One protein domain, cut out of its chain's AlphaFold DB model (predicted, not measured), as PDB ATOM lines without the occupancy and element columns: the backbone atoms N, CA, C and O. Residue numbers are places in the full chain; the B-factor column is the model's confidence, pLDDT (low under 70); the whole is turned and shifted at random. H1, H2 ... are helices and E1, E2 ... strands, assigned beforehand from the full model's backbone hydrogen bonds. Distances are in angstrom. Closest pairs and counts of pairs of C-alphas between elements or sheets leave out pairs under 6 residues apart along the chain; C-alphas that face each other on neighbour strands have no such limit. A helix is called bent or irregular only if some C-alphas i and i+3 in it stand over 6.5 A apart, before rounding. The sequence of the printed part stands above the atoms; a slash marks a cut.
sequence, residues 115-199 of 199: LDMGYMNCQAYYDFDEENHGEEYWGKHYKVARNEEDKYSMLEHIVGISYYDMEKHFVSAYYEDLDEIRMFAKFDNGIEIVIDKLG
ATOM      1  N   LEU A 115     168.131 173.375 128.446       93.44
ATOM      2  CA  LEU A 115     167.997 172.483 127.295       93.44
ATOM      3  C   LEU A 115     166.526 172.133 127.062       93.44
ATOM      4  O   LEU A 115     165.742 172.053 128.012       93.44
ATOM      5  N   ASP A 116     166.149 171.892 125.810       95.25
ATOM      6  CA  ASP A 116     164.834 171.337 125.496       95.25
ATOM      7  C   ASP A 116     164.834 169.835 125.851       95.25
ATOM      8  O   ASP A 116     165.861 169.155 125.781       95.25
ATOM      9  N   MET A 117     163.682 169.293 126.248       95.12
ATOM     10  CA  MET A 117     163.527 167.858 126.514       95.12
ATOM     11  C   MET A 117     162.381 167.274 125.710       95.12
ATOM     12  O   MET A 117     161.262 167.783 125.748       95.12
ATOM     13  N   GLY A 118     162.657 166.187 125.005       94.44
ATOM     14  CA  GLY A 118     161.653 165.376 124.340       94.44
ATOM     15  C   GLY A 118     161.125 164.288 125.265       94.44
ATOM     16  O   GLY A 118     161.905 163.604 125.917       94.44
ATOM     17  N   TYR A 119     159.811 164.096 125.290       94.31
ATOM     18  CA  TYR A 119     159.156 163.007 126.004       94.31
ATOM     19  C   TYR A 119     158.240 162.227 125.071       94.31
ATOM     20  O   TYR A 119     157.469 162.807 124.298       94.31
ATOM     21  N   MET A 120     158.274 160.904 125.200       92.94
ATOM     22  CA  MET A 120     157.420 159.993 124.450       92.94
ATOM     23  C   MET A 120     157.110 158.740 125.272       92.94
ATOM     24  O   MET A 120     157.914 158.286 126.080       92.94
ATOM     25  N   ASN A 121     155.932 158.152 125.062       91.75
ATOM     26  CA  ASN A 121     155.652 156.808 125.562       91.75
ATOM     27  C   ASN A 121     156.482 155.771 124.782       91.75
ATOM     28  O   ASN A 121     156.460 155.773 123.554       91.75
ATOM     29  N   CYS A 122     157.156 154.855 125.473       92.56
ATOM     30  CA  CYS A 122     158.085 153.906 124.854       92.56
ATOM     31  C   CYS A 122     157.435 153.005 123.789       92.56
ATOM     32  O   CYS A 122     158.055 152.709 122.771       92.56
ATOM     33  N   GLN A 123     156.154 152.650 123.939       90.06
ATOM     34  CA  GLN A 123     155.449 151.894 122.901       90.06
ATOM     35  C   GLN A 123     155.348 152.689 121.593       90.06
ATOM     36  O   GLN A 123     155.571 152.130 120.528       90.06
ATOM     37  N   ALA A 124     155.080 153.996 121.663       89.38
ATOM     38  CA  ALA A 124     155.041 154.848 120.474       89.38
ATOM     39  C   ALA A 124     156.428 155.021 119.830       89.38
ATOM     40  O   ALA A 124     156.530 155.181 118.621       89.38
ATOM     41  N   TYR A 125     157.502 154.960 120.621       89.94
ATOM     42  CA  TYR A 125     158.861 154.950 120.081       89.94
ATOM     43  C   TYR A 125     159.123 153.681 119.261       89.94
ATOM     44  O   TYR A 125     159.603 153.765 118.136       89.94
ATOM     45  N   TYR A 126     158.747 152.512 119.785       89.69
ATOM     46  CA  TYR A 126     158.922 151.242 119.073       89.69
ATOM     47  C   TYR A 126     157.954 151.038 117.904       89.69
ATOM     48  O   TYR A 126     158.297 150.349 116.949       89.69
ATOM     49  N   ASP A 127     156.758 151.623 117.973       88.62
ATOM     50  CA  ASP A 127     155.768 151.575 116.895       88.62
ATOM     51  C   ASP A 127     156.094 152.557 115.754       88.62
ATOM     52  O   ASP A 127     155.439 152.518 114.707       88.62
ATOM     53  N   PHE A 128     157.070 153.455 115.939       86.31
ATOM     54  CA  PHE A 128     157.485 154.385 114.899       86.31
ATOM     55  C   PHE A 128     158.103 153.636 113.713       86.31
ATOM     56  O   PHE A 128     158.945 152.752 113.852       86.31
ATOM     57  N   ASP A 129     157.687 154.040 112.519       84.06
ATOM     58  CA  ASP A 129     158.111 153.456 111.251       84.06
ATOM     59  C   ASP A 129     158.229 154.595 110.246       84.06
ATOM     60  O   ASP A 129     157.222 155.188 109.861       84.06
ATOM     61  N   GLU A 130     159.457 154.914 109.853       81.25
ATOM     62  CA  GLU A 130     159.776 156.049 108.989       81.25
ATOM     63  C   GLU A 130     159.079 155.971 107.619       81.25
ATOM     64  O   GLU A 130     158.737 157.006 107.045       81.25
ATOM     65  N   GLU A 131     158.803 154.767 107.105       82.94
ATOM     66  CA  GLU A 131     158.137 154.597 105.806       82.94
ATOM     67  C   GLU A 131     156.644 154.958 105.862       82.94
ATOM     68  O   GLU A 131     156.067 155.389 104.859       82.94
ATOM     69  N   ASN A 132     156.016 154.793 107.031       81.19
ATOM     70  CA  ASN A 132     154.564 154.887 107.210       81.19
ATOM     71  C   ASN A 132     154.122 156.042 108.124       81.19
ATOM     72  O   ASN A 132     152.952 156.438 108.101       81.19
ATOM     73  N   HIS A 133     155.035 156.612 108.908       83.25
ATOM     74  CA  HIS A 133     154.752 157.639 109.899       83.25
ATOM     75  C   HIS A 133     155.475 158.949 109.566       83.25
ATOM     76  O   HIS A 133     156.696 159.055 109.631       83.25
ATOM     77  N   GLY A 134     154.691 159.979 109.234       78.50
ATOM     78  CA  GLY A 134     155.185 161.339 109.004       78.50
ATOM     79  C   GLY A 134     155.124 162.236 110.246       78.50
ATOM     80  O   GLY A 134     154.852 161.788 111.361       78.50
ATOM     81  N   GLU A 135     155.299 163.544 110.041       80.00
ATOM     82  CA  GLU A 135     155.297 164.573 111.100       80.00
ATOM     83  C   GLU A 135     154.051 164.548 112.004       80.00
ATOM     84  O   GLU A 135     154.129 164.874 113.189       80.00
ATOM     85  N   GLU A 136     152.895 164.129 111.479       79.50
ATOM     86  CA  GLU A 136     151.652 164.033 112.256       79.50
ATOM     87  C   GLU A 136     151.743 162.993 113.387       79.50
ATOM     88  O   GLU A 136     151.175 163.204 114.462       79.50
ATOM     89  N   TYR A 137     152.470 161.889 113.176       83.62
ATOM     90  CA  TYR A 137     152.707 160.882 114.212       83.62
ATOM     91  C   TYR A 137     153.559 161.472 115.340       83.62
ATOM     92  O   TYR A 137     153.160 161.448 116.507       83.62
ATOM     93  N   TRP A 138     154.679 162.105 114.976       79.25
ATOM     94  CA  TRP A 138     155.565 162.778 115.924       79.25
ATOM     95  C   TRP A 138     154.828 163.848 116.731       79.25
ATOM     96  O   TRP A 138     154.894 163.834 117.955       79.25
ATOM     97  N   GLY A 139     154.028 164.710 116.096       77.75
ATOM     98  CA  GLY A 139     153.265 165.741 116.814       77.75
ATOM     99  C   GLY A 139     152.244 165.188 117.825       77.75
ATOM    100  O   GLY A 139     151.938 165.837 118.837       77.75
ATOM    101  N   LYS A 140     151.722 163.977 117.589       83.19
ATOM    102  CA  LYS A 140     150.804 163.299 118.518       83.19
ATOM    103  C   LYS A 140     151.543 162.691 119.706       83.19
ATOM    104  O   LYS A 140     151.093 162.893 120.836       83.19
ATOM    105  N   HIS A 141     152.649 161.998 119.453       85.69
ATOM    106  CA  HIS A 141     153.289 161.113 120.430       85.69
ATOM    107  C   HIS A 141     154.527 161.696 121.116       85.69
ATOM    108  O   HIS A 141     154.862 161.255 122.212       85.69
ATOM    109  N   TYR A 142     155.165 162.698 120.513       89.81
ATOM    110  CA  TYR A 142     156.368 163.344 121.022       89.81
ATOM    111  C   TYR A 142     156.053 164.751 121.511       89.81
ATOM    112  O   TYR A 142     155.455 165.562 120.795       89.81
ATOM    113  N   LYS A 143     156.432 165.044 122.751       90.38
ATOM    114  CA  LYS A 143     156.231 166.352 123.376       90.38
ATOM    115  C   LYS A 143     157.577 166.961 123.712       90.38
ATOM    116  O   LYS A 143     158.422 166.286 124.277       90.38
ATOM    117  N   VAL A 144     157.753 168.233 123.364       93.75
ATOM    118  CA  VAL A 144     158.971 168.985 123.672       93.75
ATOM    119  C   VAL A 144     158.672 169.958 124.805       93.75
ATOM    120  O   VAL A 144     157.882 170.887 124.627       93.75
ATOM    121  N   ALA A 145     159.305 169.740 125.952       93.38
ATOM    122  CA  ALA A 145     159.302 170.638 127.093       93.38
ATOM    123  C   ALA A 145     160.466 171.625 126.987       93.38
ATOM    124  O   ALA A 145     161.615 171.217 126.823       93.38
ATOM    125  N   ARG A 146     160.175 172.924 127.104       93.56
ATOM    126  CA  ARG A 146     161.177 173.988 126.902       93.56
ATOM    127  C   ARG A 146     161.565 174.716 128.179       93.56
ATOM    128  O   ARG A 146     162.695 175.158 128.337       93.56
ATOM    129  N   ASN A 147     160.634 174.841 129.118       93.06
ATOM    130  CA  ASN A 147     160.877 175.462 130.419       93.06
ATOM    131  C   ASN A 147     160.839 174.410 131.542       93.06
ATOM    132  O   ASN A 147     160.517 173.248 131.307       93.06
ATOM    133  N   GLU A 148     161.220 174.818 132.750       93.06
ATOM    134  CA  GLU A 148     161.259 173.951 133.933       93.06
ATOM    135  C   GLU A 148     159.893 173.327 134.262       93.06
ATOM    136  O   GLU A 148     159.801 172.117 134.453       93.06
ATOM    137  N   GLU A 149     158.825 174.130 134.274       93.12
ATOM    138  CA  GLU A 149     157.469 173.669 134.599       93.12
ATOM    139  C   GLU A 149     156.978 172.603 133.607       93.12
ATOM    140  O   GLU A 149     156.418 171.580 134.009       93.12
ATOM    141  N   ASP A 150     157.244 172.796 132.314       93.19
ATOM    142  CA  ASP A 150     156.888 171.846 131.262       93.19
ATOM    143  C   ASP A 150     157.620 170.509 131.435       93.19
ATOM    144  O   ASP A 150     157.009 169.457 131.255       93.19
ATOM    145  N   LYS A 151     158.909 170.521 131.805       93.62
ATOM    146  CA  LYS A 151     159.717 169.293 131.943       93.62
ATOM    147  C   LYS A 151     159.130 168.359 132.995       93.62
ATOM    148  O   LYS A 151     158.930 167.172 132.739       93.62
ATOM    149  N   TYR A 152     158.780 168.906 134.155       92.88
ATOM    150  CA  TYR A 152     158.161 168.121 135.219       92.88
ATOM    151  C   TYR A 152     156.705 167.764 134.900       92.88
ATOM    152  O   TYR A 152     156.324 166.600 135.001       92.88
ATOM    153  N   SER A 153     155.888 168.726 134.464       91.75
ATOM    154  CA  SER A 153     154.455 168.483 134.239       91.75
ATOM    155  C   SER A 153     154.172 167.520 133.077       91.75
ATOM    156  O   SER A 153     153.252 166.706 133.171       91.75
ATOM    157  N   MET A 154     154.966 167.548 131.999       91.62
ATOM    158  CA  MET A 154     154.832 166.590 130.892       91.62
ATOM    159  C   MET A 154     155.206 165.173 131.320       91.62
ATOM    160  O   MET A 154     154.504 164.221 130.974       91.62
ATOM    161  N   LEU A 155     156.279 165.038 132.098       91.94
ATOM    162  CA  LEU A 155     156.700 163.764 132.664       91.94
ATOM    163  C   LEU A 155     155.601 163.173 133.560       91.94
ATOM    164  O   LEU A 155     155.194 162.029 133.355       91.94
ATOM    165  N   GLU A 156     155.061 163.961 134.492       93.56
ATOM    166  CA  GLU A 156     153.946 163.536 135.349       93.56
ATOM    167  C   GLU A 156     152.708 163.146 134.534       93.56
ATOM    168  O   GLU A 156     152.050 162.150 134.839       93.56
ATOM    169  N   HIS A 157     152.398 163.894 133.469       91.12
ATOM    170  CA  HIS A 157     151.253 163.616 132.605       91.12
ATOM    171  C   HIS A 157     151.383 162.281 131.860       91.12
ATOM    172  O   HIS A 157     150.408 161.535 131.774       91.12
ATOM    173  N   ILE A 158     152.569 161.974 131.327       89.94
ATOM    174  CA  ILE A 158     152.813 160.730 130.581       89.94
ATOM    175  C   ILE A 158     152.865 159.531 131.527       89.94
ATOM    176  O   ILE A 158     152.279 158.489 131.235       89.94
ATOM    177  N   VAL A 159     153.570 159.668 132.650       91.00
ATOM    178  CA  VAL A 159     153.780 158.565 133.597       91.00
ATOM    179  C   VAL A 159     152.540 158.327 134.463       91.00
ATOM    180  O   VAL A 159     152.301 157.203 134.907       91.00
ATOM    181  N   GLY A 160     151.724 159.359 134.692       91.94
ATOM    182  CA  GLY A 160     150.569 159.310 135.590       91.94
ATOM    183  C   GLY A 160     150.958 159.253 137.070       91.94
ATOM    184  O   GLY A 160     150.172 158.785 137.892       91.94
ATOM    185  N   ILE A 161     152.175 159.689 137.405       93.75
ATOM    186  CA  ILE A 161     152.761 159.654 138.749       93.75
ATOM    187  C   ILE A 161     153.327 161.042 139.040       93.75
ATOM    188  O   ILE A 161     154.009 161.612 138.196       93.75
ATOM    189  N   SER A 162     153.038 161.573 140.228       93.12
ATOM    190  CA  SER A 162     153.632 162.820 140.731       93.12
ATOM    191  C   SER A 162     155.152 162.689 140.820       93.12
ATOM    192  O   SER A 162     155.647 161.665 141.292       93.12
ATOM    193  N   TYR A 163     155.893 163.734 140.457       87.38
ATOM    194  CA  TYR A 163     157.353 163.769 140.530       87.38
ATOM    195  C   TYR A 163     157.861 163.415 141.934       87.38
ATOM    196  O   TYR A 163     158.805 162.642 142.087       87.38
ATOM    197  N   TYR A 164     157.158 163.872 142.975       88.88
ATOM    198  CA  TYR A 164     157.492 163.580 144.375       88.88
ATOM    199  C   TYR A 164     157.321 162.107 144.778       88.88
ATOM    200  O   TYR A 164     157.850 161.695 145.810       88.88
ATOM    201  N   ASP A 165     156.579 161.316 144.003       93.88
ATOM    202  CA  ASP A 165     156.365 159.889 144.256       93.88
ATOM    203  C   ASP A 165     157.127 158.987 143.272       93.88
ATOM    204  O   ASP A 165     157.167 157.773 143.479       93.88
ATOM    205  N   MET A 166     157.778 159.546 142.243       92.81
ATOM    206  CA  MET A 166     158.432 158.763 141.189       92.81
ATOM    207  C   MET A 166     159.480 157.788 141.718       92.81
ATOM    208  O   MET A 166     159.495 156.655 141.256       92.81
ATOM    209  N   GLU A 167     160.286 158.156 142.720       93.56
ATOM    210  CA  GLU A 167     161.281 157.250 143.327       93.56
ATOM    211  C   GLU A 167     160.668 155.918 143.786       93.56
ATOM    212  O   GLU A 167     161.234 154.845 143.573       93.56
ATOM    213  N   LYS A 168     159.477 155.975 144.394       92.62
ATOM    214  CA  LYS A 168     158.791 154.791 144.934       92.62
ATOM    215  C   LYS A 168     158.311 153.866 143.823       92.62
ATOM    216  O   LYS A 168     158.318 152.651 143.999       92.62
ATOM    217  N   HIS A 169     157.902 154.458 142.708       95.25
ATOM    218  CA  HIS A 169     157.356 153.762 141.550       95.25
ATOM    219  C   HIS A 169     158.410 153.417 140.500       95.25
ATOM    220  O   HIS A 169     158.132 152.663 139.569       95.25
ATOM    221  N   PHE A 170     159.615 153.964 140.626       95.62
ATOM    222  CA  PHE A 170     160.713 153.730 139.709       95.62
ATOM    223  C   PHE A 170     161.098 152.248 139.709       95.62
ATOM    224  O   PHE A 170     161.231 151.624 140.767       95.62
ATOM    225  N   VAL A 171     161.285 151.684 138.518       94.88
ATOM    226  CA  VAL A 171     161.730 150.299 138.323       94.88
ATOM    227  C   VAL A 171     163.157 150.277 137.799       94.88
ATOM    228  O   VAL A 171     163.984 149.576 138.371       94.88
ATOM    229  N   SER A 172     163.432 151.028 136.733       95.56
ATOM    230  CA  SER A 172     164.752 151.077 136.103       95.56
ATOM    231  C   SER A 172     164.878 152.253 135.145       95.56
ATOM    232  O   SER A 172     163.870 152.689 134.583       95.56
ATOM    233  N   ALA A 173     166.109 152.671 134.866       96.69
ATOM    234  CA  ALA A 173     166.425 153.551 133.747       96.69
ATOM    235  C   ALA A 173     167.769 153.197 133.112       96.69
ATOM    236  O   ALA A 173     168.651 152.653 133.769       96.69
ATOM    237  N   TYR A 174     167.918 153.479 131.824       94.75
ATOM    238  CA  TYR A 174     169.175 153.285 131.109       94.75
ATOM    239  C   TYR A 174     169.259 154.215 129.903       94.75
ATOM    240  O   TYR A 174     168.240 154.567 129.307       94.75
ATOM    241  N   TYR A 175     170.480 154.594 129.537       94.25
ATOM    242  CA  TYR A 175     170.739 155.310 128.293       94.25
ATOM    243  C   TYR A 175     170.821 154.338 127.111       94.25
ATOM    244  O   TYR A 175     171.350 153.232 127.244       94.25
ATOM    245  N   GLU A 176     170.294 154.750 125.958       92.69
ATOM    246  CA  GLU A 176     170.427 154.010 124.692       92.69
ATOM    247  C   GLU A 176     171.873 154.012 124.188       92.69
ATOM    248  O   GLU A 176     172.363 153.023 123.640       92.69
ATOM    249  N   ASP A 177     172.540 155.148 124.372       83.25
ATOM    250  CA  ASP A 177     173.835 155.472 123.802       83.25
ATOM    251  C   ASP A 177     174.823 155.972 124.866       83.25
ATOM    252  O   ASP A 177     174.471 156.268 126.007       83.25
ATOM    253  N   LEU A 178     176.101 156.028 124.481       80.50
ATOM    254  CA  LEU A 178     177.183 156.532 125.333       80.50
ATOM    255  C   LEU A 178     177.206 158.063 125.433       80.50
ATOM    256  O   LEU A 178     177.927 158.592 126.274       80.50
ATOM    257  N   ASP A 179     176.471 158.758 124.563       81.50
ATOM    258  CA  ASP A 179     176.411 160.222 124.531       81.50
ATOM    259  C   ASP A 179     175.344 160.771 125.504       81.50
ATOM    260  O   ASP A 179     175.180 161.988 125.646       81.50
ATOM    261  N   GLU A 180     174.644 159.868 126.203       85.38
ATOM    262  CA  GLU A 180     173.638 160.154 127.225       85.38
ATOM    263  C   GLU A 180     172.563 161.117 126.695       85.38
ATOM    264  O   GLU A 180     172.168 162.092 127.354       85.38
ATOM    265  N   ILE A 181     172.143 160.892 125.444       88.69
ATOM    266  CA  ILE A 181     171.139 161.719 124.760       88.69
ATOM    267  C   ILE A 181     169.740 161.184 125.042       88.69
ATOM    268  O   ILE A 181     168.857 161.959 125.411       88.69
ATOM    269  N   ARG A 182     169.549 159.870 124.891       93.56
ATOM    270  CA  ARG A 182     168.256 159.207 125.059       93.56
ATOM    271  C   ARG A 182     168.261 158.275 126.254       93.56
ATOM    272  O   ARG A 182     169.062 157.344 126.317       93.56
ATOM    273  N   MET A 183     167.313 158.479 127.159       96.50
ATOM    274  CA  MET A 183     167.064 157.607 128.298       96.50
ATOM    275  C   MET A 183     165.716 156.905 128.172       96.50
ATOM    276  O   MET A 183     164.701 157.515 127.840       96.50
ATOM    277  N   PHE A 184     165.706 155.629 128.531       97.00
ATOM    278  CA  PHE A 184     164.508 154.843 128.773       97.00
ATOM    279  C   PHE A 184     164.291 154.743 130.277       97.00
ATOM    280  O   PHE A 184     165.213 154.365 130.997       97.00
ATOM    281  N   ALA A 185     163.089 155.054 130.761       97.12
ATOM    282  CA  ALA A 185     162.735 154.928 132.175       97.12
ATOM    283  C   ALA A 185     161.420 154.165 132.346       97.12
ATOM    284  O   ALA A 185     160.454 154.395 131.618       97.12
ATOM    285  N   LYS A 186     161.380 153.257 133.323       97.00
ATOM    286  CA  LYS A 186     160.252 152.356 133.580       97.00
ATOM    287  C   LYS A 186     159.715 152.513 134.994       97.00
ATOM    288  O   LYS A 186     160.486 152.605 135.950       97.00
ATOM    289  N   PHE A 187     158.392 152.439 135.114       96.44
ATOM    290  CA  PHE A 187     157.659 152.548 136.370       96.44
ATOM    291  C   PHE A 187     156.815 151.295 136.655       96.44
ATOM    292  O   PHE A 187     156.497 150.501 135.763       96.44
ATOM    293  N   ASP A 188     156.466 151.090 137.923       94.75
ATOM    294  CA  ASP A 188     155.779 149.892 138.426       94.75
ATOM    295  C   ASP A 188     154.312 149.778 137.976       94.75
ATOM    296  O   ASP A 188     153.741 148.685 137.987       94.75
ATOM    297  N   ASN A 189     153.727 150.875 137.493       93.25
ATOM    298  CA  ASN A 189     152.418 150.910 136.843       93.25
ATOM    299  C   ASN A 189     152.441 150.352 135.404       93.25
ATOM    300  O   ASN A 189     151.401 150.307 134.745       93.25
ATOM    301  N   GLY A 190     153.609 149.919 134.918       92.88
ATOM    302  CA  GLY A 190     153.804 149.353 133.586       92.88
ATOM    303  C   GLY A 190     154.080 150.388 132.496       92.88
ATOM    304  O   GLY A 190     154.261 149.992 131.346       92.88
ATOM    305  N   ILE A 191     154.133 151.681 132.831       93.69
ATOM    306  CA  ILE A 191     154.511 152.732 131.886       93.69
ATOM    307  C   ILE A 191     156.030 152.761 131.724       93.69
ATOM    308  O   ILE A 191     156.789 152.723 132.694       93.69
ATOM    309  N   GLU A 192     156.455 152.864 130.472       95.88
ATOM    310  CA  GLU A 192     157.833 153.114 130.084       95.88
ATOM    311  C   GLU A 192     157.860 154.348 129.183       95.88
ATOM    312  O   GLU A 192     156.989 154.530 128.322       95.88
ATOM    313  N   ILE A 193     158.834 155.215 129.413       95.19
ATOM    314  CA  ILE A 193     158.992 156.486 128.714       95.19
ATOM    315  C   ILE A 193     160.364 156.565 128.068       95.19
ATOM    316  O   ILE A 193     161.339 156.023 128.585       95.19
ATOM    317  N   VAL A 194     160.409 157.289 126.959       95.62
ATOM    318  CA  VAL A 194     161.630 157.724 126.293       95.62
ATOM    319  C   VAL A 194     161.787 159.212 126.554       95.62
ATOM    320  O   VAL A 194     160.834 159.979 126.375       95.62
ATOM    321  N   ILE A 195     162.974 159.591 127.008       95.38
ATOM    322  CA  ILE A 195     163.351 160.962 127.319       95.38
ATOM    323  C   ILE A 195     164.577 161.315 126.488       95.38
ATOM    324  O   ILE A 195     165.623 160.689 126.642       95.38
ATOM    325  N   ASP A 196     164.453 162.335 125.648       94.00
ATOM    326  CA  ASP A 196     165.548 162.860 124.839       94.00
ATOM    327  C   ASP A 196     166.015 164.207 125.389       94.00
ATOM    328  O   ASP A 196     165.214 165.124 125.592       94.00
ATOM    329  N   LYS A 197     167.325 164.363 125.566       90.44
ATOM    330  CA  LYS A 197     167.973 165.660 125.775       90.44
ATOM    331  C   LYS A 197     168.194 166.332 124.419       90.44
ATOM    332  O   LYS A 197     168.895 165.785 123.569       90.44
ATOM    333  N   LEU A 198     167.617 167.515 124.216       87.62
ATOM    334  CA  LEU A 198     167.675 168.255 122.953       87.62
ATOM    335  C   LEU A 198     168.561 169.499 123.119       87.62
ATOM    336  O   LEU A 198     168.316 170.329 123.996       87.62
ATOM    337  N   GLY A 199     169.597 169.607 122.283       67.38
ATOM    338  CA  GLY A 199     170.562 170.714 122.256       67.38
ATOM    339  C   GLY A 199     170.610 171.429 120.915       67.38
ATOM    340  O   GLY A 199     170.352 170.765 119.884       67.38
TER     341      GLY A 199
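AT A GLANCE: This is residues 115 to 199 of the 199 residues of an uncharacterized protein of Clostridium beijerinckii (UniProt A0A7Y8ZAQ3). A strongly twisted sheet of five antiparallel strands has the longest helix, H3, lying over one face and running along its strands, while the short helix H1 sits on the opposite face. Residues 130 to 136, of which 135 and 136 belong to H2, stick out at one end, and H4 lies toward the other. The printed part has 85 residues with four named helices and five named strands, in the order E1 H1 H2 E2 H3 H4 E3 E4 E5; the sheet's order is E2 E1 E5 E4 E3, and the class is mixed, helices and strands. It is compact, with a radius of gyration of the C-alphas of 12.9 A and spans of 39 by 27 by 27 A.

IN THESE COORDINATES: Of the strands, E1 is residues 116 to 121, 17.2 A long, beginning at C-alpha 116 (164.834, 171.337, 125.496); E2 is 142 to 145; E3 is 170 to 175, 15.3 A; E4 is 182 to 187, 16.9 A; and E5 is 192 to 198, 19.4 A, ending at C-alpha 198 (167.675, 168.255, 122.953). Of the helices, H1 is residues 122 to 126, H2 is 135 to 141, H3 is 148 to 159, 17.1 A, beginning at C-alpha 148 (161.259, 173.951, 133.933), and H4 is 163 to 169. H4 is irregular: C-alphas 164 and 167 are 7.5 A apart.

HOW THE PARTS SIT: E2 and E3 are the edge strands. E1 and E5 are antiparallel at 159 degrees, with N 118 and O 196 2.8 A apart, within hydrogen-bond range. Also within range are N 119 and O 143 between E1 and E2, 2.8 A, N 183 and O 195 between E4 and E5, 2.8 A, and N 186 and O 172 between E4 and E3, 2.8 A. E3, E4 and E5 form a meander, each strand the antiparallel neighbour of the one before; E3 and E4 are a hairpin, as are E4 and E5. H3 is on the sheet at a height of 8.3 A, over E1 and E5, and runs along the strands, at 4 degrees to E1 on the local plane; its closest C-alphas to E1 are those of Lys 151 and Met 117, 6.8 A apart. H1 is on the opposite face from H3, at a height of 6.5 A, over none of the strands; the C-alphas of Cys 122 and Ile 193 of E5 are its closest pair to that strand, 4.7 A apart. H2 only grazes the sheet, with residues 136 to 141, and is close but not clearly touching H1, the C-alphas of His 141 and Ala 124 being 6.5 A apart. H3, with residues 152 to 156 alone, only just touches H4, with 3 pairs of C-alphas within 8 A, the closest being Glu 156 and Tyr 163 at 6.2 A; they run the same way at a steep tilt of 37 degrees, only just past shallow. H4 only grazes the sheet, with residues 166 to 169. Among the pairs that are apart are H1 and H3, and H2 and H4. In H1, H2 and H3 every O i to N i+4 pair is within hydrogen-bond range; in H4 1 of 3 is, beside 3 of 4 O i to N i+3 pairs.

THE WHOLE: The two C-alphas farthest apart are those of Glu 131 and Tyr 164, 39.6 A. The printed part has no cut and no long link; H1 to H2 and E3 to E4 are short, the others tight. Mean pLDDT of the printed part is 90.4, and residue 199, the chain's last, is under 70.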